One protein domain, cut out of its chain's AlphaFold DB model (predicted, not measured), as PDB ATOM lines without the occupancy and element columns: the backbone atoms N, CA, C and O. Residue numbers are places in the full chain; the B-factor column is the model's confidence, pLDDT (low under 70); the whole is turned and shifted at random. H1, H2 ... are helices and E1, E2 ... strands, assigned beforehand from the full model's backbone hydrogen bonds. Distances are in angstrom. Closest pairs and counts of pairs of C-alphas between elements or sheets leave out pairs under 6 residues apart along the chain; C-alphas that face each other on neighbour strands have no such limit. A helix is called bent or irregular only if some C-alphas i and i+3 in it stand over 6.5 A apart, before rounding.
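What this domain is: This is residues 150 to 171 and 225 to 352 of the 360 residues of the protein "Carnitine O-palmitoyltransferase 2, mitochondrial" of Melanaphis sacchari (UniProt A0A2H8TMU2). A small twisted sheet, E4, E3 and E5, lies in the core between helices on its two faces: H2 runs along one face and the arm H4b crosses the other. H1 packs on H2 at one end of the whole, while H3, H4a and the small hairpin E1 and E2 gather at the other, and the short helix H5 closes the printed part. The printed part has 150 residues, with five named helices and five named strands in the order H1 E1 E2 E3 E4 H2 H3 H4 E5 H5; its class is mixed, helices and strands. The three-stranded sheet, order E4 E3 E5, is mixed. The whole is compact, with a radius of gyration of the C-alphas of 16.4 A and spans of 47 by 43 by 28 A.

How they stand to each other: Start at H1, residues 154 to 171, which only grazes the three-stranded sheet with residues 158 to 162. Across the cut, E1, residues 229 to 232, and E2, residues 239 to 242, form an antiparallel hairpin, with N 230 and O 241 3.0 A apart. Next, E3, residues 248 to 253, and E4, residues 256 to 261, form a hairpin, with N 251 and O 258 2.8 A apart. H2, residues 272 to 284, lies over E4 and E3 at a height over the sheet of 10.0 A. Residues 155 to 163 of H1 touch H2, closest at the C-alphas of Thr 159 and Leu 276, 5.7 A, at a steep tilt of 45 degrees, opposite ways. H3, residues 294 to 299, is only just on the sheet, with 5 pairs of C-alphas within 10 A, and only grazes it. H4, residues 302 to 325, was assigned as one helix by its hydrogen bonds but is bent, with C-alphas 315 and 318 8.3 A apart; its arms are H4a, residues 302 to 315, and H4b, residues 318 to 325. H3 and H4a form a helical hairpin; their closest C-alphas, Leu 297 and Trp 305, are 6.1 A apart. H4b lies over E4, 10.5 A over the sheet on the opposite face from H2, and runs across the strands at 78 degrees to E4 on the local plane. E5, residues 330 to 332, is parallel to E3, with N 252 and O 331 2.8 A apart. H5, residues 342 to 350, touches no helix. Every O i to N i+4 pair is within hydrogen-bond range in H1, H2, H4a, H4b and H5; in H3 it is 0 of 2, beside 3 of 3 O i to N i+3 pairs.

Where its parts are: Find C-alpha 154 at (339.118, 226.601, 370.258); from there H1 runs 25.4 A. E3 spans 16.4 A, E4 17.1 A, H2 17.9 A and H4a 19.8 A. H5 ends at C-alpha 350, (335.388, 208.047, 369.916).

The domain as a whole: The C-alphas farthest apart, Ala 150 and Asn 236, are 48.3 A apart. Residues 172 to 224 are not printed, and C-alphas 171 and 225 are 14.6 A apart across this cut. Of the links printed whole, none is long. No printed residue is under 70 in pLDDT.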
ATOM      1  N   ALA A 150     330.615 232.983 367.881       80.75
ATOM      2  CA  ALA A 150     331.557 233.882 368.545       80.75
ATOM      3  C   ALA A 150     332.344 233.199 369.680       80.75
ATOM      4  O   ALA A 150     333.513 233.515 369.903       80.75
ATOM      5  N   TYR A 151     331.742 232.216 370.360       82.50
ATOM      6  CA  TYR A 151     332.357 231.492 371.483       82.50
ATOM      7  C   TYR A 151     332.904 230.111 371.097       82.50
ATOM      8  O   TYR A 151     333.423 229.393 371.951       82.50
ATOM      9  N   ASN A 152     332.828 229.733 369.818       84.00
ATOM     10  CA  ASN A 152     333.314 228.440 369.322       84.00
ATOM     11  C   ASN A 152     334.792 228.445 368.907       84.00
ATOM     12  O   ASN A 152     335.291 227.432 368.415       84.00
ATOM     13  N   ASN A 153     335.517 229.545 369.119       90.25
ATOM     14  CA  ASN A 153     336.970 229.544 368.986       90.25
ATOM     15  C   ASN A 153     337.590 228.519 369.957       90.25
ATOM     16  O   ASN A 153     337.237 228.497 371.135       90.25
ATOM     17  N   GLN A 154     338.527 227.694 369.477       93.44
ATOM     18  CA  GLN A 154     339.118 226.601 370.258       93.44
ATOM     19  C   GLN A 154     339.729 227.069 371.584       93.44
ATOM     20  O   GLN A 154     339.475 226.442 372.612       93.44
ATOM     21  N   LEU A 155     340.488 228.170 371.585       95.44
ATOM     22  CA  LEU A 155     341.123 228.723 372.783       95.44
ATOM     23  C   LEU A 155     340.071 229.160 373.812       95.44
ATOM     24  O   LEU A 155     340.125 228.750 374.973       95.44
ATOM     25  N   LEU A 156     339.084 229.951 373.382       94.25
ATOM     26  CA  LEU A 156     338.026 230.440 374.270       94.25
ATOM     27  C   LEU A 156     337.155 229.294 374.794       94.25
ATOM     28  O   LEU A 156     336.881 229.217 375.990       94.25
ATOM     29  N   ARG A 157     336.747 228.377 373.914       93.69
ATOM     30  CA  ARG A 157     335.859 227.267 374.264       93.69
ATOM     31  C   ARG A 157     336.527 226.276 375.211       93.69
ATOM     32  O   ARG A 157     335.913 225.907 376.207       93.69
ATOM     33  N   SER A 158     337.768 225.873 374.937       95.56
ATOM     34  CA  SER A 158     338.519 224.970 375.823       95.56
ATOM     35  C   SER A 158     338.762 225.598 377.195       95.56
ATOM     36  O   SER A 158     338.558 224.934 378.208       95.56
ATOM     37  N   THR A 159     339.083 226.894 377.248       96.94
ATOM     38  CA  THR A 159     339.255 227.624 378.513       96.94
ATOM     39  C   THR A 159     337.945 227.719 379.301       96.94
ATOM     40  O   THR A 159     337.923 227.441 380.498       96.94
ATOM     41  N   ASN A 160     336.828 228.047 378.646       95.50
ATOM     42  CA  ASN A 160     335.518 228.122 379.302       95.50
ATOM     43  C   ASN A 160     335.029 226.754 379.796       95.50
ATOM     44  O   ASN A 160     334.464 226.672 380.889       95.50
ATOM     45  N   LEU A 161     335.256 225.687 379.024       96.12
ATOM     46  CA  LEU A 161     334.953 224.317 379.444       96.12
ATOM     47  C   LEU A 161     335.819 223.907 380.635       96.12
ATOM     48  O   LEU A 161     335.274 223.418 381.617       96.12
ATOM     49  N   LEU A 162     337.127 224.189 380.602       97.81
ATOM     50  CA  LEU A 162     338.030 223.950 381.729       97.81
ATOM     51  C   LEU A 162     337.524 224.645 382.999       97.81
ATOM     52  O   LEU A 162     337.327 223.993 384.021       97.81
ATOM     53  N   ILE A 163     337.263 225.952 382.932       97.56
ATOM     54  CA  ILE A 163     336.779 226.727 384.082       97.56
ATOM     55  C   ILE A 163     335.437 226.179 384.582       97.56
ATOM     56  O   ILE A 163     335.256 226.017 385.785       97.56
ATOM     57  N   SER A 164     334.504 225.854 383.686       97.38
ATOM     58  CA  SER A 164     333.191 225.317 384.071       97.38
ATOM     59  C   SER A 164     333.304 223.949 384.749       97.38
ATOM     60  O   SER A 164     332.667 223.729 385.780       97.38
ATOM     61  N   SER A 165     334.166 223.066 384.242       97.75
ATOM     62  CA  SER A 165     334.473 221.775 384.866       97.75
ATOM     63  C   SER A 165     335.109 221.943 386.246       97.75
ATOM     64  O   SER A 165     334.734 221.239 387.180       97.75
ATOM     65  N   LEU A 166     336.010 222.916 386.423       97.75
ATOM     66  CA  LEU A 166     336.597 223.228 387.733       97.75
ATOM     67  C   LEU A 166     335.562 223.775 388.717       97.75
ATOM     68  O   LEU A 166     335.570 223.405 389.890       97.75
ATOM     69  N   ARG A 167     334.638 224.618 388.250       98.00
ATOM     70  CA  ARG A 167     333.525 225.126 389.065       98.00
ATOM     71  C   ARG A 167     332.591 224.002 389.500       98.00
ATOM     72  O   ARG A 167     332.159 223.990 390.650       98.00
ATOM     73  N   PHE A 168     332.316 223.044 388.615       97.94
ATOM     74  CA  PHE A 168     331.564 221.836 388.951       97.94
ATOM     75  C   PHE A 168     332.308 220.980 389.983       97.94
ATOM     76  O   PHE A 168     331.730 220.643 391.015       97.94
ATOM     77  N   TYR A 169     333.600 220.706 389.762       96.62
ATOM     78  CA  TYR A 169     334.462 220.002 390.717       96.62
ATOM     79  C   TYR A 169     334.414 220.649 392.106       96.62
ATOM     80  O   TYR A 169     334.191 219.968 393.109       96.62
ATOM     81  N   LYS A 170     334.556 221.978 392.169       96.12
ATOM     82  CA  LYS A 170     334.491 222.728 393.423       96.12
ATOM     83  C   LYS A 170     333.116 222.659 394.076       96.12
ATOM     84  O   LYS A 170     333.057 222.428 395.280       96.12
ATOM     85  N   SER A 171     332.027 222.821 393.321       97.44
ATOM     86  CA  SER A 171     330.662 222.702 393.860       97.44
ATOM     87  C   SER A 171     330.405 221.307 394.439       97.44
ATOM     88  O   SER A 171     329.856 221.197 395.535       97.44
ATOM     89  N   SER A 225     334.428 209.885 391.444       92.56
ATOM     90  CA  SER A 225     335.303 209.336 390.408       92.56
ATOM     91  C   SER A 225     335.446 210.229 389.167       92.56
ATOM     92  O   SER A 225     336.217 209.896 388.276       92.56
ATOM     93  N   LEU A 226     334.721 211.355 389.074       94.62
ATOM     94  CA  LEU A 226     334.747 212.228 387.885       94.62
ATOM     95  C   LEU A 226     336.061 213.003 387.709       94.62
ATOM     96  O   LEU A 226     336.418 213.362 386.591       94.62
ATOM     97  N   PHE A 227     336.752 213.295 388.809       95.38
ATOM     98  CA  PHE A 227     337.960 214.123 388.828       95.38
ATOM     99  C   PHE A 227     339.037 213.454 389.659       95.38
ATOM    100  O   PHE A 227     338.713 212.802 390.646       95.38
ATOM    101  N   ASN A 228     340.303 213.663 389.306       94.19
ATOM    102  CA  ASN A 228     341.449 213.065 389.993       94.19
ATOM    103  C   ASN A 228     341.414 211.531 390.052       94.19
ATOM    104  O   ASN A 228     341.882 210.940 391.025       94.19
ATOM    105  N   ASN A 229     340.814 210.892 389.052       95.19
ATOM    106  CA  ASN A 229     340.772 209.444 388.955       95.19
ATOM    107  C   ASN A 229     341.296 209.002 387.596       95.19
ATOM    108  O   ASN A 229     341.033 209.640 386.579       95.19
ATOM    109  N   THR A 230     341.991 207.874 387.596       96.31
ATOM    110  CA  THR A 230     342.415 207.174 386.385       96.31
ATOM    111  C   THR A 230     342.321 205.674 386.620       96.31
ATOM    112  O   THR A 230     342.358 205.207 387.762       96.31
ATOM    113  N   ARG A 231     342.221 204.892 385.550       97.25
ATOM    114  CA  ARG A 231     342.294 203.435 385.623       97.25
ATOM    115  C   ARG A 231     343.695 202.985 385.210       97.25
ATOM    116  O   ARG A 231     344.114 203.135 384.069       97.25
ATOM    117  N   ILE A 232     344.426 202.409 386.159       97.38
ATOM    118  CA  ILE A 232     345.792 201.928 385.951       97.38
ATOM    119  C   ILE A 232     345.741 200.485 385.434       97.38
ATOM    120  O   ILE A 232     345.121 199.629 386.079       97.38
ATOM    121  N   PRO A 233     346.396 200.180 384.297       97.62
ATOM    122  CA  PRO A 233     346.472 198.819 383.787       97.62
ATOM    123  C   PRO A 233     347.324 197.948 384.711       97.62
ATOM    124  O   PRO A 233     348.430 198.319 385.110       97.62
ATOM    125  N   MET A 234     346.823 196.762 385.021       97.00
ATOM    126  CA  MET A 234     347.509 195.776 385.855       97.00
ATOM    127  C   MET A 234     347.296 194.389 385.245       97.00
ATOM    128  O   MET A 234     346.380 194.184 384.448       97.00
ATOM    129  N   ALA A 235     348.154 193.428 385.586       95.94
ATOM    130  CA  ALA A 235     348.011 192.071 385.070       95.94
ATOM    131  C   ALA A 235     346.681 191.458 385.545       95.94
ATOM    132  O   ALA A 235     346.420 191.389 386.744       95.94
ATOM    133  N   ASN A 236     345.862 190.993 384.599       95.44
ATOM    134  CA  ASN A 236     344.557 190.338 384.777       95.44
ATOM    135  C   ASN A 236     343.426 191.191 385.378       95.44
ATOM    136  O   ASN A 236     342.264 190.915 385.093       95.44
ATOM    137  N   GLN A 237     343.726 192.210 386.181       97.50
ATOM    138  CA  GLN A 237     342.717 193.083 386.772       97.50
ATOM    139  C   GLN A 237     343.270 194.485 386.990       97.50
ATOM    140  O   GLN A 237     344.159 194.663 387.814       97.50
ATOM    141  N   ASP A 238     342.701 195.467 386.295       98.06
ATOM    142  CA  ASP A 238     343.043 196.884 386.426       98.06
ATOM    143  C   ASP A 238     342.571 197.448 387.771       98.06
ATOM    144  O   ASP A 238     341.662 196.916 388.412       98.06
ATOM    145  N   VAL A 239     343.160 198.571 388.176       96.94
ATOM    146  CA  VAL A 239     342.814 199.247 389.432       96.94
ATOM    147  C   VAL A 239     342.410 200.691 389.177       96.94
ATOM    148  O   VAL A 239     342.972 201.364 388.316       96.94
ATOM    149  N   LEU A 240     341.429 201.178 389.934       96.12
ATOM    150  CA  LEU A 240     341.082 202.595 389.949       96.12
ATOM    151  C   LEU A 240     342.021 203.315 390.918       96.12
ATOM    152  O   LEU A 240     342.084 202.966 392.097       96.12
ATOM    153  N   HIS A 241     342.750 204.304 390.415       95.19
ATOM    154  CA  HIS A 241     343.610 205.187 391.196       95.19
ATOM    155  C   HIS A 241     342.913 206.525 391.397       95.19
ATOM    156  O   HIS A 241     342.333 207.060 390.455       95.19
ATOM    157  N   ASN A 242     342.989 207.064 392.611       93.94
ATOM    158  CA  ASN A 242     342.401 208.348 392.969       93.94
ATOM    159  C   ASN A 242     343.420 209.190 393.741       93.94
ATOM    160  O   ASN A 242     343.945 208.736 394.759       93.94
ATOM    161  N   ASN A 243     343.652 210.429 393.299       90.94
ATOM    162  CA  ASN A 243     344.445 211.407 394.042       90.94
ATOM    163  C   ASN A 243     343.629 212.651 394.410       90.94
ATOM    164  O   ASN A 243     343.644 213.672 393.725       90.94
ATOM    165  N   THR A 244     343.014 212.637 395.587       82.19
ATOM    166  CA  THR A 244     342.164 213.740 396.060       82.19
ATOM    167  C   THR A 244     342.872 215.086 396.264       82.19
ATOM    168  O   THR A 244     342.190 216.074 396.530       82.19
ATOM    169  N   SER A 245     344.207 215.140 396.190       85.50
ATOM    170  CA  SER A 245     345.009 216.356 396.401       85.50
ATOM    171  C   SER A 245     345.489 217.032 395.110       85.50
ATOM    172  O   SER A 245     346.074 218.116 395.167       85.50
ATOM    173  N   GLY A 246     345.252 216.421 393.943       87.38
ATOM    174  CA  GLY A 246     345.734 216.934 392.661       87.38
ATOM    175  C   GLY A 246     345.115 218.289 392.293       87.38
ATOM    176  O   GLY A 246     343.893 218.447 392.290       87.38
ATOM    177  N   LYS A 247     345.966 219.263 391.946       95.06
ATOM    178  CA  LYS A 247     345.583 220.637 391.557       95.06
ATOM    179  C   LYS A 247     345.949 221.012 390.119       95.06
ATOM    180  O   LYS A 247     345.701 222.144 389.698       95.06
ATOM    181  N   HIS A 248     346.560 220.091 389.377       97.75
ATOM    182  CA  HIS A 248     346.962 220.277 387.985       97.75
ATOM    183  C   HIS A 248     346.063 219.500 387.036       97.75
ATOM    184  O   HIS A 248     345.434 218.513 387.414       97.75
ATOM    185  N   ILE A 249     346.043 219.936 385.783       98.12
ATOM    186  CA  ILE A 249     345.529 219.138 384.670       98.12
ATOM    187  C   ILE A 249     346.683 218.701 383.780       98.12
ATOM    188  O   ILE A 249     347.787 219.260 383.846       98.12
ATOM    189  N   VAL A 250     346.395 217.737 382.916       97.94
ATOM    190  CA  VAL A 250     347.241 217.411 381.773       97.94
ATOM    191  C   VAL A 250     346.531 217.837 380.494       97.94
ATOM    192  O   VAL A 250     345.348 217.569 380.299       97.94
ATOM    193  N   VAL A 251     347.253 218.521 379.617       98.19
ATOM    194  CA  VAL A 251     346.778 218.875 378.281       98.19
ATOM    195  C   VAL A 251     347.580 218.078 377.264       98.19
ATOM    196  O   VAL A 251     348.803 218.019 377.360       98.19
ATOM    197  N   MET A 252     346.898 217.467 376.303       97.00
ATOM    198  CA  MET A 252     347.514 216.791 375.168       97.00
ATOM    199  C   MET A 252     347.345 217.616 373.900       97.00
ATOM    200  O   MET A 252     346.240 218.071 373.588       97.00
ATOM    201  N   ARG A 253     348.435 217.782 373.152       96.44
ATOM    202  CA  ARG A 253     348.402 218.321 371.790       96.44
ATOM    203  C   ARG A 253     349.498 217.678 370.952       96.44
ATOM    204  O   ARG A 253     350.657 217.679 371.358       96.44
ATOM    205  N   ARG A 254     349.136 217.143 369.780       95.25
ATOM    206  CA  ARG A 254     350.062 216.493 368.829       95.25
ATOM    207  C   ARG A 254     350.918 215.372 369.451       95.25
ATOM    208  O   ARG A 254     352.074 215.181 369.072       95.25
ATOM    209  N   GLY A 255     350.360 214.650 370.425       95.12
ATOM    210  CA  GLY A 255     351.052 213.565 371.131       95.12
ATOM    211  C   GLY A 255     352.018 214.014 372.233       95.12
ATOM    212  O   GLY A 255     352.704 213.170 372.806       95.12
ATOM    213  N   HIS A 256     352.062 215.313 372.547       96.06
ATOM    214  CA  HIS A 256     352.841 215.880 373.652       96.06
ATOM    215  C   HIS A 256     351.960 216.142 374.869       96.06
ATOM    216  O   HIS A 256     350.781 216.474 374.726       96.06
ATOM    217  N   PHE A 257     352.547 216.028 376.060       97.00
ATOM    218  CA  PHE A 257     351.876 216.235 377.340       97.00
ATOM    219  C   PHE A 257     352.357 217.530 377.987       97.00
ATOM    220  O   PHE A 257     353.555 217.740 378.165       97.00
ATOM    221  N   TYR A 258     351.414 218.364 378.407       97.94
ATOM    222  CA  TYR A 258     351.671 219.615 379.107       97.94
ATOM    223  C   TYR A 258     351.001 219.556 380.474       97.94
ATOM    224  O   TYR A 258     349.833 219.186 380.585       97.94
ATOM    225  N   LYS A 259     351.727 219.947 381.520       97.75
ATOM    226  CA  LYS A 259     351.216 220.014 382.891       97.75
ATOM    227  C   LYS A 259     351.144 221.465 383.331       97.75
ATOM    228  O   LYS A 259     352.127 222.194 383.219       97.75
ATOM    229  N   PHE A 260     350.030 221.858 383.938       97.94
ATOM    230  CA  PHE A 260     349.988 223.083 384.727       97.94
ATOM    231  C   PHE A 260     348.927 223.034 385.825       97.94
ATOM    232  O   PHE A 260     347.868 222.425 385.671       97.94
ATOM    233  N   ASP A 261     349.209 223.728 386.928       98.19
ATOM    234  CA  ASP A 261     348.245 223.947 388.006       98.19
ATOM    235  C   ASP A 261     347.059 224.783 387.507       98.19
ATOM    236  O   ASP A 261     347.244 225.752 386.757       98.19
ATOM    237  N   VAL A 262     345.865 224.410 387.960       97.88
ATOM    238  CA  VAL A 262     344.590 225.097 387.701       97.88
ATOM    239  C   VAL A 262     343.898 225.571 388.977       97.88
ATOM    240  O   VAL A 262     342.969 226.378 388.900       97.88
ATOM    241  N   LEU A 263     344.385 225.121 390.137       96.62
ATOM    242  CA  LEU A 263     344.014 225.628 391.453       96.62
ATOM    243  C   LEU A 263     345.238 226.245 392.151       96.62
ATOM    244  O   LEU A 263     346.361 225.763 391.981       96.62
ATOM    245  N   ASP A 264     345.026 227.298 392.939       94.19
ATOM    246  CA  ASP A 264     346.044 227.855 393.836       94.19
ATOM    247  C   ASP A 264     346.251 226.976 395.088       94.19
ATOM    248  O   ASP A 264     345.603 225.944 395.280       94.19
ATOM    249  N   ASN A 265     347.169 227.379 395.970       92.00
ATOM    250  CA  ASN A 265     347.478 226.631 397.196       92.00
ATOM    251  C   ASN A 265     346.335 226.653 398.229       92.00
ATOM    252  O   ASN A 265     346.372 225.899 399.197       92.00
ATOM    253  N   GLN A 266     345.334 227.511 398.036       91.12
ATOM    254  CA  GLN A 266     344.120 227.593 398.840       91.12
ATOM    255  C   GLN A 266     342.951 226.829 398.187       91.12
ATOM    256  O   GLN A 266     341.844 226.825 398.724       91.12
ATOM    257  N   GLY A 267     343.175 226.181 397.036       93.12
ATOM    258  CA  GLY A 267     342.157 225.439 396.296       93.12
ATOM    259  C   GLY A 267     341.209 226.322 395.477       93.12
ATOM    260  O   GLY A 267     340.139 225.860 395.073       93.12
ATOM    261  N   ASN A 268     341.542 227.593 395.234       95.38
ATOM    262  CA  ASN A 268     340.773 228.462 394.342       95.38
ATOM    263  C   ASN A 268     341.162 228.246 392.890       95.38
ATOM    264  O   ASN A 268     342.336 228.088 392.577       95.38
ATOM    265  N   ILE A 269     340.173 228.296 392.000       96.94
ATOM    266  CA  ILE A 269     340.402 228.321 390.556       96.94
ATOM    267  C   ILE A 269     341.265 229.539 390.233       96.94
ATOM    268  O   ILE A 269     340.968 230.641 390.706       96.94
ATOM    269  N   LEU A 270     342.324 229.318 389.454       95.75
ATOM    270  CA  LEU A 270     343.210 230.381 388.993       95.75
ATOM    271  C   LEU A 270     342.465 231.420 388.148       95.75
ATOM    272  O   LEU A 270     341.406 231.151 387.591       95.75
ATOM    273  N   ASP A 271     343.067 232.600 388.020       93.94
ATOM    274  CA  ASP A 271     342.533 233.686 387.203       93.94
ATOM    275  C   ASP A 271     342.195 233.214 385.765       93.94
ATOM    276  O   ASP A 271     343.021 232.544 385.131       93.94
ATOM    277  N   PRO A 272     341.010 233.553 385.217       94.06
ATOM    278  CA  PRO A 272     340.609 233.150 383.871       94.06
ATOM    279  C   PRO A 272     341.601 233.541 382.779       94.06
ATOM    280  O   PRO A 272     341.803 232.769 381.845       94.06
ATOM    281  N   GLN A 273     342.215 234.723 382.872       94.19
ATOM    282  CA  GLN A 273     343.187 235.198 381.886       94.19
ATOM    283  C   GLN A 273     344.489 234.407 381.986       94.19
ATOM    284  O   GLN A 273     345.131 234.138 380.970       94.19
ATOM    285  N   LEU A 274     344.864 233.981 383.196       95.69
ATOM    286  CA  LEU A 274     345.994 233.080 383.395       95.69
ATOM    287  C   LEU A 274     345.710 231.686 382.821       95.69
ATOM    288  O   LEU A 274     346.575 231.105 382.175       95.69
ATOM    289  N   LEU A 275     344.508 231.139 383.016       97.81
ATOM    290  CA  LEU A 275     344.133 229.856 382.409       97.81
ATOM    291  C   LEU A 275     344.072 229.952 380.877       97.81
ATOM    292  O   LEU A 275     344.590 229.071 380.192       97.81
ATOM    293  N   LEU A 276     343.520 231.048 380.350       97.62
ATOM    294  CA  LEU A 276     343.499 231.345 378.920       97.62
ATOM    295  C   LEU A 276     344.921 231.390 378.346       97.62
ATOM    296  O   LEU A 276     345.191 230.735 377.346       97.62
ATOM    297  N   SER A 277     345.843 232.115 378.987       98.19
ATOM    298  CA  SER A 277     347.223 232.232 378.500       98.19
ATOM    299  C   SER A 277     347.980 230.903 378.558       98.19
ATOM    300  O   SER A 277     348.751 230.610 377.648       98.19
ATOM    301  N   LYS A 278     347.709 230.050 379.556       98.31
ATOM    302  CA  LYS A 278     348.256 228.684 379.626       98.31
ATOM    303  C   LYS A 278     347.767 227.797 378.478       98.31
ATOM    304  O   LYS A 278     348.577 227.118 377.856       98.31
ATOM    305  N   ILE A 279     346.472 227.819 378.158       98.38
ATOM    306  CA  ILE A 279     345.937 227.082 376.999       98.38
ATOM    307  C   ILE A 279     346.485 227.659 375.690       98.38
ATOM    308  O   ILE A 279     346.873 226.911 374.794       98.38
ATOM    309  N   GLN A 280     346.562 228.986 375.587       98.25
ATOM    310  CA  GLN A 280     347.117 229.668 374.422       98.25
ATOM    311  C   GLN A 280     348.584 229.301 374.197       98.25
ATOM    312  O   GLN A 280     348.975 229.088 373.055       98.25
ATOM    313  N   TYR A 281     349.378 229.178 375.264       98.25
ATOM    314  CA  TYR A 281     350.758 228.707 375.181       98.25
ATOM    315  C   TYR A 281     350.834 227.326 374.517       98.25
ATOM    316  O   TYR A 281     351.576 227.163 373.555       98.25
ATOM    317  N   VAL A 282     349.998 226.370 374.943       98.12
ATOM    318  CA  VAL A 282     349.953 225.023 374.342       98.12
ATOM    319  C   VAL A 282     349.507 225.061 372.875       98.12
ATOM    320  O   VAL A 282     350.056 224.337 372.046       98.12
ATOM    321  N   LEU A 283     348.530 225.901 372.519       97.44
ATOM    322  CA  LEU A 283     348.061 226.060 371.131       97.44
ATOM    323  C   LEU A 283     349.082 226.754 370.216       97.44
ATOM    324  O   LEU A 283     349.114 226.477 369.017       97.44
ATOM    325  N   ASN A 284     349.906 227.641 370.769       97.25
ATOM    326  CA  ASN A 284     350.960 228.343 370.039       97.25
ATOM    327  C   ASN A 284     352.264 227.542 369.959       97.25
ATOM    328  O   ASN A 284     353.167 227.937 369.222       97.25
ATOM    329  N   ASP A 285     352.377 226.445 370.711       96.00
ATOM    330  CA  ASP A 285     353.528 225.560 370.625       96.00
ATOM    331  C   ASP A 285     353.614 224.946 369.216       96.00
ATOM    332  O   ASP A 285     352.647 224.384 368.688       96.00
ATOM    333  N   ASN A 286     354.775 225.101 368.586       94.75
ATOM    334  CA  ASN A 286     355.034 224.695 367.209       94.75
ATOM    335  C   ASN A 286     355.896 223.434 367.114       94.75
ATOM    336  O   ASN A 286     356.354 223.103 366.020       94.75
ATOM    337  N   ILE A 287     356.106 222.710 368.221       94.69
ATOM    338  CA  ILE A 287     356.761 221.402 368.177       94.69
ATOM    339  C   ILE A 287     355.999 220.489 367.198       94.69
ATOM    340  O   ILE A 287     354.761 220.416 367.188       94.69
ATOM    341  N   ALA A 288     356.759 219.817 366.332       94.50
ATOM    342  CA  ALA A 288     356.218 218.853 365.383       94.50
ATOM    343  C   ALA A 288     355.521 217.695 366.127       94.50
ATOM    344  O   ALA A 288     355.912 217.372 367.254       94.50
ATOM    345  N   PRO A 289     354.499 217.053 365.535       94.06
ATOM    346  CA  PRO A 289     353.875 215.886 366.147       94.06
ATOM    347  C   PRO A 289     354.891 214.820 366.555       94.06
ATOM    348  O   PRO A 289     355.874 214.586 365.853       94.06
ATOM    349  N   SER A 290     354.669 214.197 367.715       93.69
ATOM    350  CA  SER A 290     355.571 213.159 368.213       93.69
ATOM    351  C   SER A 290     355.621 211.976 367.243       93.69
ATOM    352  O   SER A 290     354.585 211.415 366.891       93.69
ATOM    353  N   ASN A 291     356.831 211.545 366.877       94.19
ATOM    354  CA  ASN A 291     357.038 210.328 366.083       94.19
ATOM    355  C   ASN A 291     356.690 209.048 366.869       94.19
ATOM    356  O   ASN A 291     356.469 207.996 366.273       94.19
ATOM    357  N   HIS A 292     356.646 209.131 368.204       94.25
ATOM    358  CA  HIS A 292     356.385 208.006 369.107       94.25
ATOM    359  C   HIS A 292     355.384 208.413 370.201       94.25
ATOM    360  O   HIS A 292     355.760 208.616 371.359       94.25
ATOM    361  N   PRO A 293     354.098 208.593 369.855       93.88
ATOM    362  CA  PRO A 293     353.108 209.098 370.795       93.88
ATOM    363  C   PRO A 293     352.718 208.034 371.823       93.88
ATOM    364  O   PRO A 293     352.088 207.034 371.498       93.88
ATOM    365  N   ILE A 294     353.043 208.279 373.092       93.12
ATOM    366  CA  ILE A 294     352.785 207.338 374.198       93.12
ATOM    367  C   ILE A 294     351.284 207.119 374.446       93.12
ATOM    368  O   ILE A 294     350.890 206.055 374.922       93.12
ATOM    369  N   GLY A 295     350.434 208.083 374.072       92.38
ATOM    370  CA  GLY A 295     348.978 207.971 374.204       92.38
ATOM    371  C   GLY A 295     348.402 206.721 373.534       92.38
ATOM    372  O   GLY A 295     347.527 206.065 374.105       92.38
ATOM    373  N   VAL A 296     348.977 206.302 372.401       95.12
ATOM    374  CA  VAL A 296     348.497 205.143 371.636       95.12
ATOM    375  C   VAL A 296     348.576 203.841 372.434       95.12
ATOM    376  O   VAL A 296     347.752 202.951 372.245       95.12
ATOM    377  N   LEU A 297     349.512 203.728 373.383       95.81
ATOM    378  CA  LEU A 297     349.696 202.511 374.179       95.81
ATOM    379  C   LEU A 297     348.466 202.204 375.045       95.81
ATOM    380  O   LEU A 297     348.151 201.042 375.292       95.81
ATOM    381  N   THR A 298     347.716 203.241 375.426       95.69
ATOM    382  CA  THR A 298     346.468 203.117 376.197       95.69
ATOM    383  C   THR A 298     345.326 202.487 375.398       95.69
ATOM    384  O   THR A 298     344.345 202.024 375.975       95.69
ATOM    385  N   THR A 299     345.468 202.424 374.071       95.56
ATOM    386  CA  THR A 299     344.507 201.781 373.165       95.56
ATOM    387  C   THR A 299     344.771 200.285 372.988       95.56
ATOM    388  O   THR A 299     344.027 199.612 372.279       95.56
ATOM    389  N   SER A 300     345.820 199.747 373.616       95.69
ATOM    390  CA  SER A 300     346.141 198.326 373.537       95.69
ATOM    391  C   SER A 300     345.254 197.464 374.442       95.69
ATOM    392  O   SER A 300     344.535 197.957 375.315       95.69
ATOM    393  N   GLU A 301     345.339 196.149 374.240       97.38
ATOM    394  CA  GLU A 301     344.836 195.146 375.184       97.38
ATOM    395  C   GLU A 301     345.438 195.415 376.578       97.38
ATOM    396  O   GLU A 301     346.583 195.863 376.703       97.38
ATOM    397  N   ARG A 302     344.647 195.221 377.640       97.94
ATOM    398  CA  ARG A 302     344.966 195.745 378.977       97.94
ATOM    399  C   ARG A 302     346.198 195.099 379.605       97.94
ATOM    400  O   ARG A 302     346.970 195.808 380.248       97.94
ATOM    401  N   ASN A 303     346.439 193.803 379.399       97.88
ATOM    402  CA  ASN A 303     347.661 193.145 379.867       97.88
ATOM    403  C   ASN A 303     348.896 193.617 379.087       97.88
ATOM    404  O   ASN A 303     349.950 193.842 379.685       97.88
ATOM    405  N   ASN A 304     348.777 193.828 377.776       97.88
ATOM    406  CA  ASN A 304     349.847 194.420 376.983       97.88
ATOM    407  C   ASN A 304     350.156 195.846 377.460       97.88
ATOM    408  O   ASN A 304     351.321 196.182 377.675       97.88
ATOM    409  N   TRP A 305     349.127 196.662 377.721       97.75
ATOM    410  CA  TRP A 305     349.325 197.994 378.287       97.75
ATOM    411  C   TRP A 305     349.964 197.931 379.683       97.75
ATOM    412  O   TRP A 305     350.904 198.673 379.952       97.75
ATOM    413  N   ALA A 306     349.560 196.992 380.543       98.19
ATOM    414  CA  ALA A 306     350.184 196.790 381.852       98.19
ATOM    415  C   ALA A 306     351.687 196.470 381.732       98.19
ATOM    416  O   ALA A 306     352.516 197.054 382.434       98.19
ATOM    417  N   ASN A 307     352.059 195.587 380.801       98.19
ATOM    418  CA  ASN A 307     353.453 195.221 380.547       98.19
ATOM    419  C   ASN A 307     354.275 196.403 380.017       98.19
ATOM    420  O   ASN A 307     355.370 196.671 380.519       98.19
ATOM    421  N   LEU A 308     353.736 197.138 379.044       97.69
ATOM    422  CA  LEU A 308     354.378 198.318 378.463       97.69
ATOM    423  C   LEU A 308     354.519 199.447 379.488       97.69
ATOM    424  O   LEU A 308     355.588 200.049 379.587       97.69
ATOM    425  N   ARG A 309     353.496 199.696 380.310       97.81
ATOM    426  CA  ARG A 309     353.550 200.686 381.394       97.81
ATOM    427  C   ARG A 309     354.619 200.319 382.426       97.81
ATOM    428  O   ARG A 309     355.413 201.174 382.807       97.81
ATOM    429  N   ASN A 310     354.714 199.047 382.814       97.94
ATOM    430  CA  ASN A 310     355.787 198.565 383.692       97.94
ATOM    431  C   ASN A 310     357.176 198.712 383.056       97.94
ATOM    432  O   ASN A 310     358.147 199.016 383.748       97.94
ATOM    433  N   HIS A 311     357.289 198.519 381.742       97.94
ATOM    434  CA  HIS A 311     358.533 198.775 381.025       97.94
ATOM    435  C   HIS A 311     358.902 200.269 381.043       97.94
ATOM    436  O   HIS A 311     360.041 200.598 381.364       97.94
ATOM    437  N   LEU A 312     357.941 201.173 380.817       97.62
ATOM    438  CA  LEU A 312     358.151 202.623 380.930       97.62
ATOM    439  C   LEU A 312     358.634 203.034 382.328       97.62
ATOM    440  O   LEU A 312     359.547 203.854 382.435       97.62
ATOM    441  N   ILE A 313     358.075 202.436 383.387       97.94
ATOM    442  CA  ILE A 313     358.525 202.648 384.773       97.94
ATOM    443  C   ILE A 313     359.988 202.225 384.939       97.94
ATOM    444  O   ILE A 313     360.790 203.003 385.445       97.94
ATOM    445  N   LYS A 314     360.371 201.037 384.449       98.12
ATOM    446  CA  LYS A 314     361.763 200.542 384.512       98.12
ATOM    447  C   LYS A 314     362.758 201.425 383.755       98.12
ATOM    448  O   LYS A 314     363.927 201.460 384.119       98.12
ATOM    449  N   LEU A 315     362.299 202.139 382.727       97.94
ATOM    450  CA  LEU A 315     363.090 203.130 381.992       97.94
ATOM    451  C   LEU A 315     363.180 204.497 382.703       97.94
ATOM    452  O   LEU A 315     363.783 205.416 382.160       97.94
ATOM    453  N   GLY A 316     362.586 204.651 383.892       97.81
ATOM    454  CA  GLY A 316     362.650 205.874 384.698       97.81
ATOM    455  C   GLY A 316     361.496 206.860 384.486       97.81
ATOM    456  O   GLY A 316     361.582 207.995 384.942       97.81
ATOM    457  N   ASN A 317     360.400 206.462 383.829       97.75
ATOM    458  CA  ASN A 317     359.267 207.359 383.529       97.75
ATOM    459  C   ASN A 317     358.184 207.391 384.620       97.75
ATOM    460  O   ASN A 317     357.075 207.869 384.379       97.75
ATOM    461  N   GLU A 318     358.474 206.861 385.807       97.19
ATOM    462  CA  GLU A 318     357.497 206.737 386.891       97.19
ATOM    463  C   GLU A 318     356.899 208.090 387.299       97.19
ATOM    464  O   GLU A 318     355.684 208.208 387.440       97.19
ATOM    465  N   GLU A 319     357.725 209.132 387.420       97.06
ATOM    466  CA  GLU A 319     357.245 210.467 387.789       97.06
ATOM    467  C   GLU A 319     356.311 211.062 386.725       97.06
ATOM    468  O   GLU A 319     355.262 211.610 387.066       97.06
ATOM    469  N   SER A 320     356.649 210.910 385.442       96.88
ATOM    470  CA  SER A 320     355.816 211.376 384.327       96.88
ATOM    471  C   SER A 320     354.465 210.664 384.291       96.88
ATOM    472  O   SER A 320     353.433 211.311 384.117       96.88
ATOM    473  N   LEU A 321     354.452 209.343 384.504       96.94
ATOM    474  CA  LEU A 321     353.216 208.563 384.600       96.94
ATOM    475  C   LEU A 321     352.388 208.991 385.814       96.94
ATOM    476  O   LEU A 321     351.197 209.242 385.673       96.94
ATOM    477  N   ARG A 322     353.022 209.191 386.976       96.31
ATOM    478  CA  ARG A 322     352.340 209.686 388.178       96.31
ATOM    479  C   ARG A 322     351.714 211.063 387.956       96.31
ATOM    480  O   ARG A 322     350.588 211.288 388.375       96.31
ATOM    481  N   ILE A 323     352.395 211.978 387.262       96.38
ATOM    482  CA  ILE A 323     351.833 213.294 386.904       96.38
ATOM    483  C   ILE A 323     350.550 213.144 386.075       96.38
ATOM    484  O   ILE A 323     349.602 213.901 386.292       96.38
ATOM    485  N   ILE A 324     350.528 212.201 385.133       96.25
ATOM    486  CA  ILE A 324     349.349 211.906 384.313       96.25
ATOM    487  C   ILE A 324     348.227 211.331 385.182       96.25
ATOM    488  O   ILE A 324     347.112 211.854 385.164       96.25
ATOM    489  N   ASP A 325     348.543 210.310 385.973       96.00
ATOM    490  CA  ASP A 325     347.578 209.570 386.785       96.00
ATOM    491  C   ASP A 325     346.954 210.428 387.898       96.00
ATOM    492  O   ASP A 325     345.784 210.261 388.235       96.00
ATOM    493  N   ASP A 326     347.717 211.384 388.428       96.12
ATOM    494  CA  ASP A 326     347.296 212.303 389.490       96.12
ATOM    495  C   ASP A 326     346.569 213.557 388.974       96.12
ATOM    496  O   ASP A 326     346.160 214.418 389.765       96.12
ATOM    497  N   SER A 327     346.444 213.711 387.654       96.06
ATOM    498  CA  SER A 327     345.807 214.886 387.063       96.06
ATOM    499  C   SER A 327     344.319 214.963 387.413       96.06
ATOM    500  O   SER A 327     343.613 213.962 387.505       96.06
ATOM    501  N   LEU A 328     343.817 216.182 387.617       95.88
ATOM    502  CA  LEU A 328     342.413 216.413 387.954       95.88
ATOM    503  C   LEU A 328     341.481 216.031 386.799       95.88
ATOM    504  O   LEU A 328     340.389 215.519 387.027       95.88
ATOM    505  N   MET A 329     341.928 216.290 385.574       95.69
ATOM    506  CA  MET A 329     341.311 215.878 384.318       95.69
ATOM    507  C   MET A 329     342.334 216.031 383.186       95.69
ATOM    508  O   MET A 329     343.359 216.707 383.348       95.69
ATOM    509  N   MET A 330     342.012 215.471 382.020       95.94
ATOM    510  CA  MET A 330     342.784 215.644 380.793       95.94
ATOM    511  C   MET A 330     342.001 216.457 379.756       95.94
ATOM    512  O   MET A 330     340.804 216.246 379.569       95.94
ATOM    513  N   ILE A 331     342.683 217.356 379.042       96.81
ATOM    514  CA  ILE A 331     342.135 218.062 377.874       96.81
ATOM    515  C   ILE A 331     342.948 217.687 376.642       96.81
ATOM    516  O   ILE A 331     344.159 217.875 376.628       96.81
ATOM    517  N   ALA A 332     342.290 217.217 375.587       96.19
ATOM    518  CA  ALA A 332     342.921 217.042 374.285       96.19
ATOM    519  C   ALA A 332     342.593 218.229 373.369       96.19
ATOM    520  O   ALA A 332     341.425 218.537 373.129       96.19
ATOM    521  N   LEU A 333     343.628 218.907 372.875       96.31
ATOM    522  CA  LEU A 333     343.525 220.003 371.916       96.31
ATOM    523  C   LEU A 333     343.918 219.482 370.532       96.31
ATOM    524  O   LEU A 333     345.103 219.377 370.216       96.31
ATOM    525  N   ASP A 334     342.919 219.121 369.732       94.44
ATOM    526  CA  ASP A 334     343.123 218.646 368.361       94.44
ATOM    527  C   ASP A 334     343.241 219.818 367.386       94.44
ATOM    528  O   ASP A 334     342.498 220.792 367.490       94.44
ATOM    529  N   ASP A 335     344.134 219.723 366.405       91.56
ATOM    530  CA  ASP A 335     344.211 220.729 365.337       91.56
ATOM    531  C   ASP A 335     343.135 220.507 364.256       91.56
ATOM    532  O   ASP A 335     342.788 221.424 363.506       91.56
ATOM    533  N   GLU A 336     342.596 219.288 364.177       86.12
ATOM    534  CA  GLU A 336     341.550 218.921 363.232       86.12
ATOM    535  C   GLU A 336     340.203 219.538 363.617       86.12
ATOM    536  O   GLU A 336     339.803 219.581 364.782       86.12
ATOM    537  N   LYS A 337     339.461 219.985 362.603       84.12
ATOM    538  CA  LYS A 337     338.095 220.486 362.759       84.12
ATOM    539  C   LYS A 337     337.144 219.469 362.141       84.12
ATOM    540  O   LYS A 337     336.951 219.518 360.924       84.12
ATOM    541  N   PRO A 338     336.553 218.553 362.934       73.88
ATOM    542  CA  PRO A 338     335.492 217.712 362.411       73.88
ATOM    543  C   PRO A 338     334.366 218.652 361.975       73.88
ATOM    544  O   PRO A 338     333.886 219.467 362.766       73.88
ATOM    545  N   GLY A 339     334.030 218.619 360.684       77.06
ATOM    546  CA  GLY A 339     332.960 219.435 360.120       77.06
ATOM    547  C   GLY A 339     331.593 219.080 360.718       77.06
ATOM    548  O   GLY A 339     331.474 218.417 361.744       77.06
ATOM    549  N   SER A 340     330.520 219.495 360.052       80.50
ATOM    550  CA  SER A 340     329.156 219.181 360.499       80.50
ATOM    551  C   SER A 340     328.729 217.730 360.240       80.50
ATOM    552  O   SER A 340     327.655 217.339 360.690       80.50
ATOM    553  N   ASP A 341     329.526 216.950 359.505       87.56
ATOM    554  CA  ASP A 341     329.236 215.543 359.227       87.56
ATOM    555  C   ASP A 341     329.351 214.703 360.519       87.56
ATOM    556  O   ASP A 341     330.418 214.681 361.151       87.56
ATOM    557  N   PRO A 342     328.274 214.002 360.931       88.50
ATOM    558  CA  PRO A 342     328.290 213.153 362.112       88.50
ATOM    559  C   PRO A 342     329.356 212.054 362.080       88.50
ATOM    560  O   PRO A 342     329.896 211.736 363.136       88.50
ATOM    561  N   ILE A 343     329.683 211.476 360.917       90.81
ATOM    562  CA  ILE A 343     330.576 210.307 360.852       90.81
ATOM    563  C   ILE A 343     332.024 210.680 361.228       90.81
ATOM    564  O   ILE A 343     332.552 210.101 362.184       90.81
ATOM    565  N   PRO A 344     332.682 211.661 360.570       90.25
ATOM    566  CA  PRO A 344     334.002 212.138 360.977       90.25
ATOM    567  C   PRO A 344     334.020 212.687 362.405       90.25
ATOM    568  O   PRO A 344     334.993 212.483 363.125       90.25
ATOM    569  N   CYS A 345     332.938 213.341 362.837       89.00
ATOM    570  CA  CYS A 345     332.801 213.856 364.196       89.00
ATOM    571  C   CYS A 345     332.836 212.724 365.234       89.00
ATOM    572  O   CYS A 345     333.690 212.720 366.119       89.00
ATOM    573  N   VAL A 346     331.973 211.716 365.089       90.94
ATOM    574  CA  VAL A 346     331.936 210.545 365.977       90.94
ATOM    575  C   VAL A 346     333.275 209.815 365.966       90.94
ATOM    576  O   VAL A 346     333.793 209.512 367.037       90.94
ATOM    577  N   LYS A 347     333.885 209.603 364.793       91.06
ATOM    578  CA  LYS A 347     335.213 208.981 364.681       91.06
ATOM    579  C   LYS A 347     336.269 209.745 365.492       91.06
ATOM    580  O   LYS A 347     337.021 209.133 366.251       91.06
ATOM    581  N   GLN A 348     336.287 211.075 365.379       90.44
ATOM    582  CA  GLN A 348     337.245 211.940 366.072       90.44
ATOM    583  C   GLN A 348     337.073 211.935 367.598       90.44
ATOM    584  O   GLN A 348     338.058 211.952 368.339       90.44
ATOM    585  N   TYR A 349     335.837 211.902 368.094       89.88
ATOM    586  CA  TYR A 349     335.588 211.886 369.539       89.88
ATOM    587  C   TYR A 349     335.683 210.486 370.156       89.88
ATOM    588  O   TYR A 349     336.064 210.383 371.318       89.88
ATOM    589  N   LEU A 350     335.380 209.422 369.403       91.62
ATOM    590  CA  LEU A 350     335.388 208.047 369.916       91.62
ATOM    591  C   LEU A 350     336.808 207.495 370.074       91.62
ATOM    592  O   LEU A 350     337.143 206.893 371.093       91.62
ATOM    593  N   HIS A 351     337.645 207.669 369.050       89.69
ATOM    594  CA  HIS A 351     338.992 207.097 369.051       89.69
ATOM    595  C   HIS A 351     340.048 207.954 368.343       89.69
ATOM    596  O   HIS A 351     341.219 207.861 368.709       89.69
ATOM    597  N   SER A 352     339.658 208.816 367.394       89.38
ATOM    598  CA  SER A 352     340.584 209.615 366.577       89.38
ATOM    599  C   SER A 352     341.696 208.738 365.966       89.38
ATOM    600  O   SER A 352     341.428 207.615 365.527       89.38
TER     601      SER A 352